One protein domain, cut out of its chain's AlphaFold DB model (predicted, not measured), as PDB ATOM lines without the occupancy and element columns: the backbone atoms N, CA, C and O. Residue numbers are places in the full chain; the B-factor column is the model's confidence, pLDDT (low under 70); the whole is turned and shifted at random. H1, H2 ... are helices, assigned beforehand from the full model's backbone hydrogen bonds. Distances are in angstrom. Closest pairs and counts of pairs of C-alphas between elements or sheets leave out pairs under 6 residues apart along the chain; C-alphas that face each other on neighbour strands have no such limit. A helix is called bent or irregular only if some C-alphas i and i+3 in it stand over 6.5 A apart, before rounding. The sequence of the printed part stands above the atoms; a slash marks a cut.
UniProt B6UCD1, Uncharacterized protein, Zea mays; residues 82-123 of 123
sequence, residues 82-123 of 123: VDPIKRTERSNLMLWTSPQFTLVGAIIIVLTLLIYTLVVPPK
ATOM      1  N   VAL A  82     -31.687 -22.722  17.711       56.71
ATOM      2  CA  VAL A  82     -32.050 -22.911  16.304       56.71
ATOM      3  C   VAL A  82     -30.768 -22.790  15.491       56.71
ATOM      4  O   VAL A  82     -30.270 -21.680  15.303       56.71
ATOM      5  N   ASP A  83     -30.260 -23.941  15.038       61.73
ATOM      6  CA  ASP A  83     -29.065 -24.118  14.210       61.73
ATOM      7  C   ASP A  83     -28.700 -22.856  13.410       61.73
ATOM      8  O   ASP A  83     -29.541 -22.338  12.660       61.73
ATOM      9  N   PRO A  84     -27.444 -22.374  13.459       61.93
ATOM     10  CA  PRO A  84     -27.030 -21.208  12.678       61.93
ATOM     11  C   PRO A  84     -27.320 -21.373  11.172       61.93
ATOM     12  O   PRO A  84     -27.607 -20.385  10.495       61.93
ATOM     13  N   ILE A  85     -27.349 -22.618  10.675       65.90
ATOM     14  CA  ILE A  85     -27.798 -22.988   9.322       65.90
ATOM     15  C   ILE A  85     -29.264 -22.592   9.064       65.90
ATOM     16  O   ILE A  85     -29.570 -21.939   8.062       65.90
ATOM     17  N   LYS A  86     -30.168 -22.873  10.009       65.14
ATOM     18  CA  LYS A  86     -31.597 -22.553   9.885       65.14
ATOM     19  C   LYS A  86     -31.860 -21.051   9.984       65.14
ATOM     20  O   LYS A  86     -32.823 -20.550   9.399       65.14
ATOM     21  N   ARG A  87     -30.992 -20.294  10.668       71.16
ATOM     22  CA  ARG A  87     -31.084 -18.824  10.710       71.16
ATOM     23  C   ARG A  87     -30.845 -18.202   9.336       71.16
ATOM     24  O   ARG A  87     -31.596 -17.305   8.942       71.16
ATOM     25  N   THR A  88     -29.831 -18.665   8.601       77.06
ATOM     26  CA  THR A  88     -29.534 -18.142   7.260       77.06
ATOM     27  C   THR A  88     -30.627 -18.486   6.253       77.06
ATOM     28  O   THR A  88     -31.068 -17.594   5.524       77.06
ATOM     29  N   GLU A  89     -31.155 -19.712   6.283       81.32
ATOM     30  CA  GLU A  89     -32.271 -20.136   5.425       81.32
ATOM     31  C   GLU A  89     -33.533 -19.301   5.675       81.32
ATOM     32  O   GLU A  89     -34.113 -18.750   4.736       81.32
ATOM     33  N   ARG A  90     -33.908 -19.103   6.949       80.53
ATOM     34  CA  ARG A  90     -35.067 -18.274   7.318       80.53
ATOM     35  C   ARG A  90     -34.901 -16.824   6.877       80.53
ATOM     36  O   ARG A  90     -35.873 -16.206   6.457       80.53
ATOM     37  N   SER A  91     -33.695 -16.266   6.977       83.09
ATOM     38  CA  SER A  91     -33.441 -14.879   6.574       83.09
ATOM     39  C   SER A  91     -33.547 -14.669   5.061       83.09
ATOM     40  O   SER A  91     -34.094 -13.658   4.630       83.09
ATOM     41  N   ASN A  92     -33.091 -15.639   4.261       85.19
ATOM     42  CA  ASN A  92     -33.233 -15.597   2.811       85.19
ATOM     43  C   ASN A  92     -34.712 -15.705   2.415       85.19
ATOM     44  O   ASN A  92     -35.211 -14.869   1.669       85.19
ATOM     45  N   LEU A  93     -35.445 -16.656   3.010       82.14
ATOM     46  CA  LEU A  93     -36.895 -16.770   2.823       82.14
ATOM     47  C   LEU A  93     -37.619 -15.466   3.173       82.14
ATOM     48  O   LEU A  93     -38.381 -14.961   2.357       82.14
ATOM     49  N   MET A  94     -37.322 -14.880   4.337       86.94
ATOM     50  CA  MET A  94     -37.926 -13.615   4.767       86.94
ATOM     51  C   MET A  94     -37.626 -12.458   3.812       86.94
ATOM     52  O   MET A  94     -38.481 -11.596   3.638       86.94
ATOM     53  N   LEU A  95     -36.445 -12.421   3.188       88.03
ATOM     54  CA  LEU A  95     -36.105 -11.402   2.195       88.03
ATOM     55  C   LEU A  95     -36.997 -11.532   0.955       88.03
ATOM     56  O   LEU A  95     -37.630 -10.550   0.563       88.03
ATOM     57  N   TRP A  96     -37.108 -12.741   0.395       84.52
ATOM     58  CA  TRP A  96     -37.904 -13.008  -0.809       84.52
ATOM     59  C   TRP A  96     -39.414 -12.876  -0.591       84.52
ATOM     60  O   TRP A  96     -40.119 -12.453  -1.501       84.52
ATOM     61  N   THR A  97     -39.917 -13.186   0.607       86.86
ATOM     62  CA  THR A  97     -41.342 -13.040   0.950       86.86
ATOM     63  C   THR A  97     -41.680 -11.695   1.591       86.86
ATOM     64  O   THR A  97     -42.817 -11.496   2.018       86.86
ATOM     65  N   SER A  98     -40.716 -10.782   1.743       91.27
ATOM     66  CA  SER A  98     -41.004  -9.503   2.393       91.27
ATOM     67  C   SER A  98     -41.910  -8.639   1.500       91.27
ATOM     68  O   SER A  98     -41.582  -8.423   0.330       91.27
ATOM     69  N   PRO A  99     -43.010  -8.071   2.039       91.83
ATOM     70  CA  PRO A  99     -43.934  -7.242   1.259       91.83
ATOM     71  C   PRO A  99     -43.255  -6.051   0.572       91.83
ATOM     72  O   PRO A  99     -43.627  -5.656  -0.531       91.83
ATOM     73  N   GLN A 100     -42.234  -5.480   1.218       92.67
ATOM     74  CA  GLN A 100     -41.464  -4.365   0.671       92.67
ATOM     75  C   GLN A 100     -40.633  -4.785  -0.544       92.67
ATOM     76  O   GLN A 100     -40.657  -4.091  -1.558       92.67
ATOM     77  N   PHE A 101     -39.932  -5.921  -0.469       93.34
ATOM     78  CA  PHE A 101     -39.142  -6.429  -1.588       93.34
ATOM     79  C   PHE A 101     -40.034  -6.778  -2.781       93.34
ATOM     80  O   PHE A 101     -39.730  -6.381  -3.905       93.34
ATOM     81  N   THR A 102     -41.172  -7.438  -2.542       93.39
ATOM     82  CA  THR A 102     -42.124  -7.779  -3.608       93.39
ATOM     83  C   THR A 102     -42.747  -6.544  -4.250       93.39
ATOM     84  O   THR A 102     -42.890  -6.509  -5.467       93.39
ATOM     85  N   LEU A 103     -43.082  -5.511  -3.469       95.85
ATOM     86  CA  LEU A 103     -43.660  -4.269  -3.989       95.85
ATOM     87  C   LEU A 103     -42.648  -3.511  -4.851       95.85
ATOM     88  O   LEU A 103     -42.966  -3.126  -5.974       95.85
ATOM     89  N   VAL A 104     -41.418  -3.330  -4.361       96.25
ATOM     90  CA  VAL A 104     -40.353  -2.663  -5.125       96.25
ATOM     91  C   VAL A 104     -40.029  -3.451  -6.396       96.25
ATOM     92  O   VAL A 104     -39.954  -2.863  -7.474       96.25
ATOM     93  N   GLY A 105     -39.905  -4.776  -6.293       95.95
ATOM     94  CA  GLY A 105     -39.705  -5.653  -7.444       95.95
ATOM     95  C   GLY A 105     -40.831  -5.527  -8.473       95.95
ATOM     96  O   GLY A 105     -40.555  -5.360  -9.658       95.95
ATOM     97  N   ALA A 106     -42.090  -5.517  -8.028       95.57
ATOM     98  CA  ALA A 106     -43.247  -5.338  -8.901       95.57
ATOM     99  C   ALA A 106     -43.235  -3.977  -9.612       95.57
ATOM    100  O   ALA A 106     -43.458  -3.925 -10.818       95.57
ATOM    101  N   ILE A 107     -42.914  -2.886  -8.906       96.56
ATOM    102  CA  ILE A 107     -42.794  -1.552  -9.515       96.56
ATOM    103  C   ILE A 107     -41.723  -1.550 -10.611       96.56
ATOM    104  O   ILE A 107     -41.969  -1.053 -11.707       96.56
ATOM    105  N   ILE A 108     -40.550  -2.135 -10.347       97.33
ATOM    106  CA  ILE A 108     -39.462  -2.218 -11.333       97.33
ATOM    107  C   ILE A 108     -39.903  -3.031 -12.559       97.33
ATOM    108  O   ILE A 108     -39.663  -2.610 -13.691       97.33
ATOM    109  N   ILE A 109     -40.586  -4.162 -12.363       96.74
ATOM    110  CA  ILE A 109     -41.105  -4.990 -13.464       96.74
ATOM    111  C   ILE A 109     -42.124  -4.207 -14.305       96.74
ATOM    112  O   ILE A 109     -42.028  -4.194 -15.528       96.74
ATOM    113  N   VAL A 110     -43.063  -3.496 -13.679       96.88
ATOM    114  CA  VAL A 110     -44.055  -2.685 -14.406       96.88
ATOM    115  C   VAL A 110     -43.381  -1.565 -15.201       96.88
ATOM    116  O   VAL A 110     -43.687  -1.383 -16.376       96.88
ATOM    117  N   LEU A 111     -42.431  -0.844 -14.599       96.95
ATOM    118  CA  LEU A 111     -41.699   0.228 -15.281       96.95
ATOM    119  C   LEU A 111     -40.872  -0.297 -16.459       96.95
ATOM    120  O   LEU A 111     -40.879   0.303 -17.531       96.95
ATOM    121  N   THR A 112     -40.180  -1.425 -16.283       95.95
ATOM    122  CA  THR A 112     -39.387  -2.043 -17.357       95.95
ATOM    123  C   THR A 112     -40.266  -2.536 -18.504       95.95
ATOM    124  O   THR A 112     -39.909  -2.319 -19.659       95.95
ATOM    125  N   LEU A 113     -41.440  -3.111 -18.214       94.56
ATOM    126  CA  LEU A 113     -42.427  -3.475 -19.233       94.56
ATOM    127  C   LEU A 113     -42.965  -2.248 -19.976       94.56
ATOM    128  O   LEU A 113     -43.064  -2.279 -21.199       94.56
ATOM    129  N   LEU A 114     -43.256  -1.155 -19.268       94.65
ATOM    130  CA  LEU A 114     -43.731   0.087 -19.879       94.65
ATOM    131  C   LEU A 114     -42.677   0.650 -20.846       94.65
ATOM    132  O   LEU A 114     -42.975   0.914 -22.009       94.65
ATOM    133  N   ILE A 115     -41.416   0.733 -20.414       94.34
ATOM    134  CA  ILE A 115     -40.305   1.153 -21.282       94.34
ATOM    135  C   ILE A 115     -40.166   0.210 -22.480       94.34
ATOM    136  O   ILE A 115     -40.041   0.676 -23.609       94.34
ATOM    137  N   TYR A 116     -40.232  -1.105 -22.262       92.53
ATOM    138  CA  TYR A 116     -40.157  -2.093 -23.337       92.53
ATOM    139  C   TYR A 116     -41.256  -1.883 -24.387       92.53
ATOM    140  O   TYR A 116     -40.953  -1.876 -25.575       92.53
ATOM    141  N   THR A 117     -42.502  -1.635 -23.969       89.90
ATOM    142  CA  THR A 117     -43.614  -1.354 -24.897       89.90
ATOM    143  C   THR A 117     -43.473  -0.041 -25.666       89.90
ATOM    144  O   THR A 117     -44.021   0.078 -26.755       89.90
ATOM    145  N   LEU A 118     -42.752   0.944 -25.120       88.08
ATOM    146  CA  LEU A 118     -42.495   2.216 -25.802       88.08
ATOM    147  C   LEU A 118     -41.321   2.122 -26.783       88.08
ATOM    148  O   LEU A 118     -41.330   2.783 -27.816       88.08
ATOM    149  N   VAL A 119     -40.296   1.337 -26.443       88.67
ATOM    150  CA  VAL A 119     -39.065   1.209 -27.238       88.67
ATOM    151  C   VAL A 119     -39.217   0.177 -28.348       88.67
ATOM    152  O   VAL A 119     -38.691   0.377 -29.441       88.67
ATOM    153  N   VAL A 120     -39.906  -0.933 -28.080       83.40
ATOM    154  CA  VAL A 120     -40.160  -1.959 -29.088       83.40
ATOM    155  C   VAL A 120     -41.446  -1.584 -29.815       83.40
ATOM    156  O   VAL A 120     -42.517  -1.701 -29.218       83.40
ATOM    157  N   PRO A 121     -41.373  -1.133 -31.081       74.96
ATOM    158  CA  PRO A 121     -42.580  -0.867 -31.841       74.96
ATOM    159  C   PRO A 121     -43.413  -2.154 -31.903       74.96
ATOM    160  O   PRO A 121     -42.839  -3.238 -32.087       74.96
ATOM    161  N   PRO A 122     -44.746  -2.075 -31.742       72.83
ATOM    162  CA  PRO A 122     -45.588  -3.213 -32.061       72.83
ATOM    163  C   PRO A 122     -45.298  -3.587 -33.516       72.83
ATOM    164  O   PRO A 122     -45.260  -2.712 -34.384       72.83
ATOM    165  N   LYS A 123     -44.986  -4.865 -33.738       68.61
ATOM    166  CA  LYS A 123     -44.810  -5.414 -35.086       68.61
ATOM    167  C   LYS A 123     -46.014  -5.107 -35.964       68.61
ATOM    168  O   LYS A 123     -47.144  -5.180 -35.428       68.61
TER     169      LYS A 123
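Overview. This is residues 82 to 123 of the 123 residues of an uncharacterized protein of Zea mays (UniProt B6UCD1). Two helices, H1 and then the longer H2, follow each other end to end and make one long rod with a wide bend where they meet, near residues 97 and 98. The helices do not fold back on each other, and past the end of H2 a short tail, residues 120 to 123, carries the rod on to the last residue. The printed part has 42 residues with two named helices, in the order H1, H2, and no named strand; its class is all helix. It is extended, with a radius of gyration of the C-alphas of 17.0 A, and the C-alphas span 55 by 17 by 9 A.

Along the chain. The printed part begins at Val 82, whose C-alpha is at (-32.050, -22.911, 16.304). H1 holds residues 84 to 96, Pro 84 to Trp 96, and is 19.2 A long from first to last C-alpha; C-alpha 84 is at (-27.030, -21.208, 12.678). H2 holds residues 99 to 119, Pro 99 to Val 119, and is 30.1 A long from first to last C-alpha. It begins with C-alpha 99 at (-43.934, -7.242, 1.259) and ends with C-alpha 119 at (-39.065, 1.209, -27.238).

Arrangement. H1 and H2 are close but not clearly touching, with 2 pairs of C-alphas within 8 A. Their closest C-alphas are those of Leu 95 and Phe 101, 6.9 A apart. Their centres are 25.6 A apart. The two helices run the same way at a steep tilt of 44 degrees. In H1 and H2 every O i to N i+4 pair is within hydrogen-bond range, and neither helix is bent.

Size, cuts and confidence. The C-alphas of Val 82 and Lys 123 are the two farthest apart, at 55.8 A. Residues 82 to 123 stand free: no two C-alphas 8 or more residues apart along the chain are within 10 A. The link from H1 to H2, 2 residues, is tight. The printed part has no cut, and Lys 123 is the chain's last residue. The mean pLDDT of the printed part is 85.4; residues 82 to 86 and residue 123 are under 70.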